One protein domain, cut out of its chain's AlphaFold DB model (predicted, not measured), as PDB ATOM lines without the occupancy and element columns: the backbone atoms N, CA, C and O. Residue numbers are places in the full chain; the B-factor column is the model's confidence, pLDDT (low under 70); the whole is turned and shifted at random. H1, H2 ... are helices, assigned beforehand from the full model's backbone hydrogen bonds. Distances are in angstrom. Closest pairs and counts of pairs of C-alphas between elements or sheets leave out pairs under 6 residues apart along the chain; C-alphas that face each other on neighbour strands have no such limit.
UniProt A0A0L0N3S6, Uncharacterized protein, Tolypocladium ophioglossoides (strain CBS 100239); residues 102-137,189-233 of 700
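AT A GLANCE: This is residues 102 to 137 and 189 to 233 of the 700 residues of an uncharacterized protein of Tolypocladium ophioglossoides (strain CBS 100239) (UniProt A0A0L0N3S6). Two long helices make a lopsided T: H3 starts with residues 198 to 206 packed on residues 109 to 120 of H1, and its residues 209 to 229 stick out as a long arm. Short H2 lies past the far end of H1. The printed part has 81 residues, in the order H1, H2, H3, with no named strand, an all-helix class. It is extended and flat, with a radius of gyration of the C-alphas of 18.5 A and spans of 56 by 48 by 16 A.

HOW THE PARTS SIT: Look first at H3, residues 198 to 229: its residues 198 to 206 alone touch residues 109 to 120 of H1, residues 106 to 130. Their closest C-alphas, Gly 116 and Ala 201, are 4.4 A apart, and the lines stand about perpendicular at 75 degrees. H2, residues 134 to 137, is apart from both. In H1 and H3 every O i to N i+4 pair is within hydrogen-bond range; H2 is too short for one.

IN THESE COORDINATES: Find C-alpha 198 at (161.414, 119.203, 124.196); H3 runs 46.1 A to C-alpha 229 at (169.918, 158.571, 146.691). H1 runs 35.7 A from C-alpha 106, H2 5.2 A.

THE WHOLE: Residues 138 to 188 are cut out, a 17.9 A gap between C-alphas 137 and 189. The H1 to H2 link is tight. Confidence is under 70 at residues 102 to 104, 130 to 137, 189 to 192 and 230 to 233.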
ATOM      1  N   ALA A 102     173.170 127.044 120.907       54.22
ATOM      2  CA  ALA A 102     172.606 126.633 122.194       54.22
ATOM      3  C   ALA A 102     171.657 125.420 122.075       54.22
ATOM      4  O   ALA A 102     171.670 124.553 122.950       54.22
ATOM      5  N   HIS A 103     170.869 125.325 120.996       60.25
ATOM      6  CA  HIS A 103     170.041 124.150 120.675       60.25
ATOM      7  C   HIS A 103     170.872 122.920 120.264       60.25
ATOM      8  O   HIS A 103     170.419 121.795 120.481       60.25
ATOM      9  N   ASP A 104     172.077 123.119 119.721       65.00
ATOM     10  CA  ASP A 104     172.966 122.041 119.259       65.00
ATOM     11  C   ASP A 104     173.748 121.347 120.393       65.00
ATOM     12  O   ASP A 104     174.155 120.193 120.251       65.00
ATOM     13  N   HIS A 105     173.974 122.004 121.540       72.75
ATOM     14  CA  HIS A 105     174.775 121.427 122.627       72.75
ATOM     15  C   HIS A 105     173.940 120.491 123.534       72.75
ATOM     16  O   HIS A 105     173.149 120.972 124.354       72.75
ATOM     17  N   PRO A 106     174.134 119.154 123.496       75.06
ATOM     18  CA  PRO A 106     173.172 118.193 124.049       75.06
ATOM     19  C   PRO A 106     172.997 118.290 125.571       75.06
ATOM     20  O   PRO A 106     171.886 118.136 126.079       75.06
ATOM     21  N   ARG A 107     174.066 118.605 126.319       78.50
ATOM     22  CA  ARG A 107     173.989 118.796 127.779       78.50
ATOM     23  C   ARG A 107     173.213 120.062 128.156       78.50
ATOM     24  O   ARG A 107     172.447 120.033 129.115       78.50
ATOM     25  N   PHE A 108     173.386 121.154 127.404       77.38
ATOM     26  CA  PHE A 108     172.652 122.399 127.649       77.38
ATOM     27  C   PHE A 108     171.190 122.270 127.219       77.38
ATOM     28  O   PHE A 108     170.304 122.653 127.971       77.38
ATOM     29  N   ARG A 109     170.928 121.639 126.074       79.56
ATOM     30  CA  ARG A 109     169.583 121.319 125.587       79.56
ATOM     31  C   ARG A 109     168.778 120.493 126.598       79.56
ATOM     32  O   ARG A 109     167.668 120.880 126.949       79.56
ATOM     33  N   ALA A 110     169.352 119.415 127.142       81.44
ATOM     34  CA  ALA A 110     168.701 118.598 128.173       81.44
ATOM     35  C   ALA A 110     168.440 119.376 129.482       81.44
ATOM     36  O   ALA A 110     167.399 119.202 130.121       81.44
ATOM     37  N   PHE A 111     169.358 120.270 129.869       84.12
ATOM     38  CA  PHE A 111     169.189 121.175 131.010       84.12
ATOM     39  C   PHE A 111     168.060 122.192 130.764       84.12
ATOM     40  O   PHE A 111     167.108 122.253 131.541       84.12
ATOM     41  N   ALA A 112     168.110 122.922 129.649       81.88
ATOM     42  CA  ALA A 112     167.108 123.901 129.238       81.88
ATOM     43  C   ALA A 112     165.711 123.277 129.114       81.88
ATOM     44  O   ALA A 112     164.741 123.836 129.621       81.88
ATOM     45  N   ALA A 113     165.605 122.069 128.551       82.88
ATOM     46  CA  ALA A 113     164.361 121.312 128.523       82.88
ATOM     47  C   ALA A 113     163.853 121.005 129.943       82.88
ATOM     48  O   ALA A 113     162.699 121.295 130.253       82.88
ATOM     49  N   LYS A 114     164.703 120.485 130.844       84.56
ATOM     50  CA  LYS A 114     164.323 120.183 132.237       84.56
ATOM     51  C   LYS A 114     163.786 121.415 132.980       84.56
ATOM     52  O   LYS A 114     162.772 121.312 133.673       84.56
ATOM     53  N   TYR A 115     164.427 122.573 132.824       83.69
ATOM     54  CA  TYR A 115     163.976 123.816 133.458       83.69
ATOM     55  C   TYR A 115     162.746 124.418 132.765       83.69
ATOM     56  O   TYR A 115     161.812 124.817 133.457       83.69
ATOM     57  N   GLY A 116     162.665 124.385 131.434       84.25
ATOM     58  CA  GLY A 116     161.484 124.805 130.673       84.25
ATOM     59  C   GLY A 116     160.224 124.002 131.011       84.25
ATOM     60  O   GLY A 116     159.147 124.577 131.156       84.25
ATOM     61  N   GLN A 117     160.348 122.690 131.243       86.31
ATOM     62  CA  GLN A 117     159.246 121.858 131.749       86.31
ATOM     63  C   GLN A 117     158.830 122.260 133.173       86.31
ATOM     64  O   GLN A 117     157.639 122.268 133.481       86.31
ATOM     65  N   SER A 118     159.788 122.615 134.037       82.44
ATOM     66  CA  SER A 118     159.505 123.109 135.393       82.44
ATOM     67  C   SER A 118     158.751 124.444 135.357       82.44
ATOM     68  O   SER A 118     157.704 124.580 135.987       82.44
ATOM     69  N   ILE A 119     159.222 125.394 134.541       83.69
ATOM     70  CA  ILE A 119     158.589 126.701 134.306       83.69
ATOM     71  C   ILE A 119     157.181 126.523 133.725       83.69
ATOM     72  O   ILE A 119     156.234 127.125 134.227       83.69
ATOM     73  N   HIS A 120     157.003 125.649 132.729       82.69
ATOM     74  CA  HIS A 120     155.682 125.349 132.176       82.69
ATOM     75  C   HIS A 120     154.734 124.756 133.232       82.69
ATOM     76  O   HIS A 120     153.594 125.204 133.358       82.69
ATOM     77  N   GLN A 121     155.193 123.785 134.033       82.94
ATOM     78  CA  GLN A 121     154.377 123.209 135.106       82.94
ATOM     79  C   GLN A 121     154.045 124.225 136.205       82.94
ATOM     80  O   GLN A 121     152.947 124.161 136.753       82.94
ATOM     81  N   LEU A 122     154.950 125.154 136.529       83.25
ATOM     82  CA  LEU A 122     154.678 126.259 137.452       83.25
ATOM     83  C   LEU A 122     153.634 127.219 136.876       83.25
ATOM     84  O   LEU A 122     152.655 127.504 137.559       83.25
ATOM     85  N   ASN A 123     153.784 127.634 135.615       82.69
ATOM     86  CA  ASN A 123     152.817 128.492 134.933       82.69
ATOM     87  C   ASN A 123     151.419 127.850 134.934       82.69
ATOM     88  O   ASN A 123     150.481 128.440 135.452       82.69
ATOM     89  N   MET A 124     151.282 126.591 134.503       81.62
ATOM     90  CA  MET A 124     149.988 125.892 134.513       81.62
ATOM     91  C   MET A 124     149.407 125.690 135.923       81.62
ATOM     92  O   MET A 124     148.189 125.746 136.091       81.62
ATOM     93  N   LYS A 125     150.240 125.503 136.960       81.81
ATOM     94  CA  LYS A 125     149.773 125.481 138.362       81.81
ATOM     95  C   LYS A 125     149.246 126.843 138.807       81.81
ATOM     96  O   LYS A 125     148.214 126.883 139.470       81.81
ATOM     97  N   LEU A 126     149.918 127.929 138.425       77.88
ATOM     98  CA  LEU A 126     149.506 129.299 138.729       77.88
ATOM     99  C   LEU A 126     148.239 129.687 137.955       77.88
ATOM    100  O   LEU A 126     147.290 130.145 138.580       77.88
ATOM    101  N   SER A 127     148.146 129.410 136.651       78.75
ATOM    102  CA  SER A 127     146.927 129.650 135.863       78.75
ATOM    103  C   SER A 127     145.721 128.900 136.438       78.75
ATOM    104  O   SER A 127     144.650 129.478 136.571       78.75
ATOM    105  N   VAL A 128     145.883 127.633 136.843       74.94
ATOM    106  CA  VAL A 128     144.798 126.831 137.451       74.94
ATOM    107  C   VAL A 128     144.490 127.237 138.902       74.94
ATOM    108  O   VAL A 128     143.401 126.943 139.391       74.94
ATOM    109  N   ALA A 129     145.405 127.923 139.594       75.25
ATOM    110  CA  ALA A 129     145.126 128.547 140.887       75.25
ATOM    111  C   ALA A 129     144.385 129.890 140.733       75.25
ATOM    112  O   ALA A 129     143.479 130.161 141.512       75.25
ATOM    113  N   LEU A 130     144.735 130.691 139.720       69.88
ATOM    114  CA  LEU A 130     144.104 131.980 139.408       69.88
ATOM    115  C   LEU A 130     142.698 131.815 138.809       69.88
ATOM    116  O   LEU A 130     141.791 132.538 139.187       69.88
ATOM    117  N   LEU A 131     142.487 130.819 137.940       67.56
ATOM    118  CA  LEU A 131     141.175 130.480 137.358       67.56
ATOM    119  C   LEU A 131     140.221 129.766 138.339       67.56
ATOM    120  O   LEU A 131     139.205 129.209 137.920       67.56
ATOM    121  N   ARG A 132     140.552 129.707 139.635       63.72
ATOM    122  CA  ARG A 132     139.747 129.034 140.661       63.72
ATOM    123  C   ARG A 132     139.273 130.039 141.704       63.72
ATOM    124  O   ARG A 132     139.822 130.088 142.803       63.72
ATOM    125  N   ASP A 133     138.215 130.770 141.366       61.00
ATOM    126  CA  ASP A 133     137.525 131.667 142.295       61.00
ATOM    127  C   ASP A 133     137.156 130.923 143.593       61.00
ATOM    128  O   ASP A 133     136.293 130.031 143.574       61.00
ATOM    129  N   PRO A 134     137.767 131.268 144.744       63.34
ATOM    130  CA  PRO A 134     137.497 130.572 145.997       63.34
ATOM    131  C   PRO A 134     136.047 130.784 146.443       63.34
ATOM    132  O   PRO A 134     135.467 129.904 147.077       63.34
ATOM    133  N   ASP A 135     135.443 131.912 146.069       58.03
ATOM    134  CA  ASP A 135     134.080 132.278 146.446       58.03
ATOM    135  C   ASP A 135     133.024 131.657 145.527       58.03
ATOM    136  O   ASP A 135     131.918 131.363 145.981       58.03
ATOM    137  N   ALA A 136     133.362 131.347 144.271       58.22
ATOM    138  CA  ALA A 136     132.518 130.490 143.437       58.22
ATOM    139  C   ALA A 136     132.482 129.057 143.995       58.22
ATOM    140  O   ALA A 136     131.415 128.446 144.056       58.22
ATOM    141  N   GLU A 137     133.618 128.538 144.477       61.31
ATOM    142  CA  GLU A 137     133.673 127.220 145.119       61.31
ATOM    143  C   GLU A 137     132.946 127.189 146.480       61.31
ATOM    144  O   GLU A 137     132.339 126.171 146.815       61.31
ATOM    145  N   TRP A 189     149.215 122.067 143.828       60.28
ATOM    146  CA  TRP A 189     150.671 121.926 143.686       60.28
ATOM    147  C   TRP A 189     151.142 120.485 143.437       60.28
ATOM    148  O   TRP A 189     152.189 120.285 142.814       60.28
ATOM    149  N   ARG A 190     150.358 119.483 143.864       59.88
ATOM    150  CA  ARG A 190     150.626 118.050 143.640       59.88
ATOM    151  C   ARG A 190     150.234 117.546 142.242       59.88
ATOM    152  O   ARG A 190     150.678 116.464 141.860       59.88
ATOM    153  N   ARG A 191     149.444 118.297 141.462       64.56
ATOM    154  CA  ARG A 191     149.071 117.903 140.090       64.56
ATOM    155  C   ARG A 191     150.288 117.961 139.157       64.56
ATOM    156  O   ARG A 191     151.126 118.857 139.263       64.56
ATOM    157  N   LYS A 192     150.369 117.005 138.229       68.56
ATOM    158  CA  LYS A 192     151.354 116.964 137.138       68.56
ATOM    159  C   LYS A 192     150.617 117.208 135.822       68.56
ATOM    160  O   LYS A 192     149.652 116.506 135.533       68.56
ATOM    161  N   PHE A 193     151.054 118.199 135.053       75.56
ATOM    162  CA  PHE A 193     150.533 118.469 133.710       75.56
ATOM    163  C   PHE A 193     151.290 117.638 132.663       75.56
ATOM    164  O   PHE A 193     152.375 117.125 132.946       75.56
ATOM    165  N   ARG A 194     150.717 117.479 131.460       78.75
ATOM    166  CA  ARG A 194     151.396 116.790 130.349       78.75
ATOM    167  C   ARG A 194     152.672 117.570 129.975       78.75
ATOM    168  O   ARG A 194     152.598 118.794 129.891       78.75
ATOM    169  N   PRO A 195     153.825 116.910 129.765       77.38
ATOM    170  CA  PRO A 195     155.048 117.598 129.368       77.38
ATOM    171  C   PRO A 195     154.934 118.146 127.939       77.38
ATOM    172  O   PRO A 195     154.279 117.551 127.082       77.38
ATOM    173  N   LEU A 196     155.605 119.265 127.676       78.50
ATOM    174  CA  LEU A 196     155.734 119.834 126.330       78.50
ATOM    175  C   LEU A 196     156.707 119.016 125.463       78.50
ATOM    176  O   LEU A 196     157.573 118.329 126.009       78.50
ATOM    177  N   PRO A 197     156.642 119.118 124.122       83.81
ATOM    178  CA  PRO A 197     157.732 118.654 123.271       83.81
ATOM    179  C   PRO A 197     159.011 119.443 123.586       83.81
ATOM    180  O   PRO A 197     158.977 120.663 123.757       83.81
ATOM    181  N   GLU A 198     160.135 118.733 123.649       79.31
ATOM    182  CA  GLU A 198     161.414 119.203 124.196       79.31
ATOM    183  C   GLU A 198     161.868 120.569 123.654       79.31
ATOM    184  O   GLU A 198     162.158 121.468 124.441       79.31
ATOM    185  N   ALA A 199     161.843 120.759 122.330       79.38
ATOM    186  CA  ALA A 199     162.253 122.008 121.686       79.38
ATOM    187  C   ALA A 199     161.476 123.230 122.212       79.38
ATOM    188  O   ALA A 199     162.084 124.229 122.586       79.38
ATOM    189  N   LYS A 200     160.146 123.118 122.370       80.19
ATOM    190  CA  LYS A 200     159.312 124.215 122.894       80.19
ATOM    191  C   LYS A 200     159.609 124.525 124.364       80.19
ATOM    192  O   LYS A 200     159.422 125.659 124.790       80.19
ATOM    193  N   ALA A 201     160.072 123.544 125.144       82.31
ATOM    194  CA  ALA A 201     160.525 123.785 126.513       82.31
ATOM    195  C   ALA A 201     161.873 124.531 126.544       82.31
ATOM    196  O   ALA A 201     162.039 125.430 127.365       82.31
ATOM    197  N   VAL A 202     162.799 124.212 125.630       80.44
ATOM    198  CA  VAL A 202     164.069 124.946 125.466       80.44
ATOM    199  C   VAL A 202     163.818 126.399 125.049       80.44
ATOM    200  O   VAL A 202     164.409 127.302 125.637       80.44
ATOM    201  N   ASP A 203     162.906 126.644 124.104       79.75
ATOM    202  CA  ASP A 203     162.574 128.003 123.654       79.75
ATOM    203  C   ASP A 203     161.929 128.844 124.771       79.75
ATOM    204  O   ASP A 203     162.376 129.962 125.029       79.75
ATOM    205  N   LEU A 204     160.955 128.284 125.506       81.31
ATOM    206  CA  LEU A 204     160.345 128.938 126.677       81.31
ATOM    207  C   LEU A 204     161.375 129.276 127.765       81.31
ATOM    208  O   LEU A 204     161.295 130.330 128.388       81.31
ATOM    209  N   PHE A 205     162.348 128.393 127.999       81.31
ATOM    210  CA  PHE A 205     163.440 128.634 128.943       81.31
ATOM    211  C   PHE A 205     164.382 129.752 128.464       81.31
ATOM    212  O   PHE A 205     164.789 130.594 129.263       81.31
ATOM    213  N   ALA A 206     164.700 129.788 127.166       80.75
ATOM    214  CA  ALA A 206     165.567 130.805 126.580       80.75
ATOM    215  C   ALA A 206     164.950 132.213 126.632       80.75
ATOM    216  O   ALA A 206     165.665 133.177 126.904       80.75
ATOM    217  N   ASP A 207     163.640 132.334 126.404       82.81
ATOM    218  CA  ASP A 207     162.956 133.630 126.454       82.81
ATOM    219  C   ASP A 207     162.760 134.108 127.907       82.81
ATOM    220  O   ASP A 207     163.088 135.253 128.209       82.81
ATOM    221  N   VAL A 208     162.402 133.221 128.851       85.50
ATOM    222  CA  VAL A 208     162.320 133.571 130.289       85.50
ATOM    223  C   VAL A 208     163.676 133.987 130.879       85.50
ATOM    224  O   VAL A 208     163.719 134.875 131.728       85.50
ATOM    225  N   ILE A 209     164.794 133.403 130.429       85.00
ATOM    226  CA  ILE A 209     166.136 133.881 130.813       85.00
ATOM    227  C   ILE A 209     166.457 135.241 130.181       85.00
ATOM    228  O   ILE A 209     167.071 136.076 130.844       85.00
ATOM    229  N   GLY A 210     166.042 135.484 128.935       83.00
ATOM    230  CA  GLY A 210     166.219 136.780 128.278       83.00
ATOM    231  C   GLY A 210     165.509 137.904 129.031       83.00
ATOM    232  O   GLY A 210     166.144 138.893 129.403       83.00
ATOM    233  N   ASP A 211     164.225 137.715 129.319       84.56
ATOM    234  CA  ASP A 211     163.405 138.695 130.032       84.56
ATOM    235  C   ASP A 211     163.866 138.848 131.492       84.56
ATOM    236  O   ASP A 211     164.017 139.966 131.984       84.56
ATOM    237  N   GLY A 212     164.192 137.739 132.168       88.44
ATOM    238  CA  GLY A 212     164.725 137.748 133.533       88.44
ATOM    239  C   GLY A 212     166.073 138.465 133.670       88.44
ATOM    240  O   GLY A 212     166.307 139.132 134.675       88.44
ATOM    241  N   PHE A 213     166.945 138.393 132.657       89.44
ATOM    242  CA  PHE A 213     168.193 139.160 132.626       89.44
ATOM    243  C   PHE A 213     167.931 140.664 132.460       89.44
ATOM    244  O   PHE A 213     168.498 141.465 133.199       89.44
ATOM    245  N   ILE A 214     167.040 141.052 131.540       88.38
ATOM    246  CA  ILE A 214     166.684 142.462 131.304       88.38
ATOM    247  C   ILE A 214     166.047 143.074 132.560       88.38
ATOM    248  O   ILE A 214     166.469 144.141 133.008       88.38
ATOM    249  N   LEU A 215     165.088 142.375 133.173       91.31
ATOM    250  CA  LEU A 215     164.442 142.795 134.420       91.31
ATOM    251  C   LEU A 215     165.422 142.818 135.603       91.31
ATOM    252  O   LEU A 215     165.333 143.708 136.446       91.31
ATOM    253  N   GLY A 216     166.380 141.887 135.655       93.88
ATOM    254  CA  GLY A 216     167.436 141.865 136.667       93.88
ATOM    255  C   GLY A 216     168.384 143.064 136.570       93.88
ATOM    256  O   GLY A 216     168.696 143.675 137.589       93.88
ATOM    257  N   VAL A 217     168.794 143.447 135.355       93.62
ATOM    258  CA  VAL A 217     169.618 144.648 135.125       93.62
ATOM    259  C   VAL A 217     168.832 145.921 135.448       93.62
ATOM    260  O   VAL A 217     169.345 146.776 136.164       93.62
ATOM    261  N   ALA A 218     167.580 146.036 134.989       91.38
ATOM    262  CA  ALA A 218     166.736 147.199 135.268       91.38
ATOM    263  C   ALA A 218     166.443 147.361 136.772       91.38
ATOM    264  O   ALA A 218     166.649 148.435 137.331       91.38
ATOM    265  N   GLY A 219     166.035 146.283 137.451       94.31
ATOM    266  CA  GLY A 219     165.802 146.283 138.896       94.31
ATOM    267  C   GLY A 219     167.075 146.558 139.698       94.31
ATOM    268  O   GLY A 219     167.037 147.318 140.661       94.31
ATOM    269  N   GLY A 220     168.217 146.008 139.272       95.00
ATOM    270  CA  GLY A 220     169.521 146.300 139.869       95.00
ATOM    271  C   GLY A 220     169.917 147.774 139.743       95.00
ATOM    272  O   GLY A 220     170.411 148.347 140.711       95.00
ATOM    273  N   LEU A 221     169.646 148.404 138.595       92.69
ATOM    274  CA  LEU A 221     169.909 149.827 138.376       92.69
ATOM    275  C   LEU A 221     169.006 150.709 139.255       92.69
ATOM    276  O   LEU A 221     169.511 151.588 139.943       92.69
ATOM    277  N   ILE A 222     167.703 150.406 139.322       91.75
ATOM    278  CA  ILE A 222     166.739 151.111 140.188       91.75
ATOM    279  C   ILE A 222     167.139 150.999 141.669       91.75
ATOM    280  O   ILE A 222     167.143 151.998 142.383       91.75
ATOM    281  N   ILE A 223     167.520 149.804 142.135       92.88
ATOM    282  CA  ILE A 223     167.973 149.588 143.521       92.88
ATOM    283  C   ILE A 223     169.289 150.331 143.792       92.88
ATOM    284  O   ILE A 223     169.454 150.902 144.870       92.88
ATOM    285  N   TYR A 224     170.214 150.359 142.829       94.25
ATOM    286  CA  TYR A 224     171.480 151.083 142.949       94.25
ATOM    287  C   TYR A 224     171.278 152.602 143.019       94.25
ATOM    288  O   TYR A 224     171.867 153.252 143.882       94.25
ATOM    289  N   GLU A 225     170.419 153.173 142.172       88.31
ATOM    290  CA  GLU A 225     170.103 154.603 142.212       88.31
ATOM    291  C   GLU A 225     169.310 154.989 143.461       88.31
ATOM    292  O   GLU A 225     169.629 156.003 144.080       88.31
ATOM    293  N   TYR A 226     168.365 154.153 143.903       88.12
ATOM    294  CA  TYR A 226     167.667 154.332 145.177       88.12
ATOM    295  C   TYR A 226     168.648 154.334 146.360       88.12
ATOM    296  O   TYR A 226     168.678 155.286 147.136       88.12
ATOM    297  N   TRP A 227     169.526 153.329 146.457       88.62
ATOM    298  CA  TRP A 227     170.539 153.243 147.515       88.62
ATOM    299  C   TRP A 227     171.527 154.420 147.488       88.62
ATOM    300  O   TRP A 227     171.875 154.962 148.536       88.62
ATOM    301  N   LYS A 228     171.936 154.864 146.293       84.00
ATOM    302  CA  LYS A 228     172.776 156.055 146.088       84.00
ATOM    303  C   LYS A 228     172.047 157.352 146.468       84.00
ATOM    304  O   LYS A 228     172.682 158.273 146.980       84.00
ATOM    305  N   ALA A 229     170.734 157.439 146.254       72.19
ATOM    306  CA  ALA A 229     169.918 158.571 146.691       72.19
ATOM    307  C   ALA A 229     169.789 158.615 148.223       72.19
ATOM    308  O   ALA A 229     169.987 159.679 148.811       72.19
ATOM    309  N   SER A 230     169.575 157.464 148.875       66.19
ATOM    310  CA  SER A 230     169.494 157.328 150.341       66.19
ATOM    311  C   SER A 230     170.785 157.676 151.102       66.19
ATOM    312  O   SER A 230     170.765 157.722 152.328       66.19
ATOM    313  N   GLN A 231     171.909 157.919 150.414       67.06
ATOM    314  CA  GLN A 231     173.150 158.407 151.036       67.06
ATOM    315  C   GLN A 231     173.179 159.932 151.235       67.06
ATOM    316  O   GLN A 231     174.085 160.442 151.894       67.06
ATOM    317  N   LYS A 232     172.207 160.679 150.695       61.28
ATOM    318  CA  LYS A 232     172.030 162.099 151.030       61.28
ATOM    319  C   LYS A 232     171.242 162.209 152.344       61.28
ATOM    320  O   LYS A 232     170.218 161.538 152.459       61.28
ATOM    321  N   PRO A 233     171.670 163.036 153.319       53.31
ATOM    322  CA  PRO A 233     170.909 163.240 154.548       53.31
ATOM    323  C   PRO A 233     169.560 163.874 154.202       53.31
ATOM    324  O   PRO A 233     169.494 164.965 153.629       53.31
TER     325      PRO A 233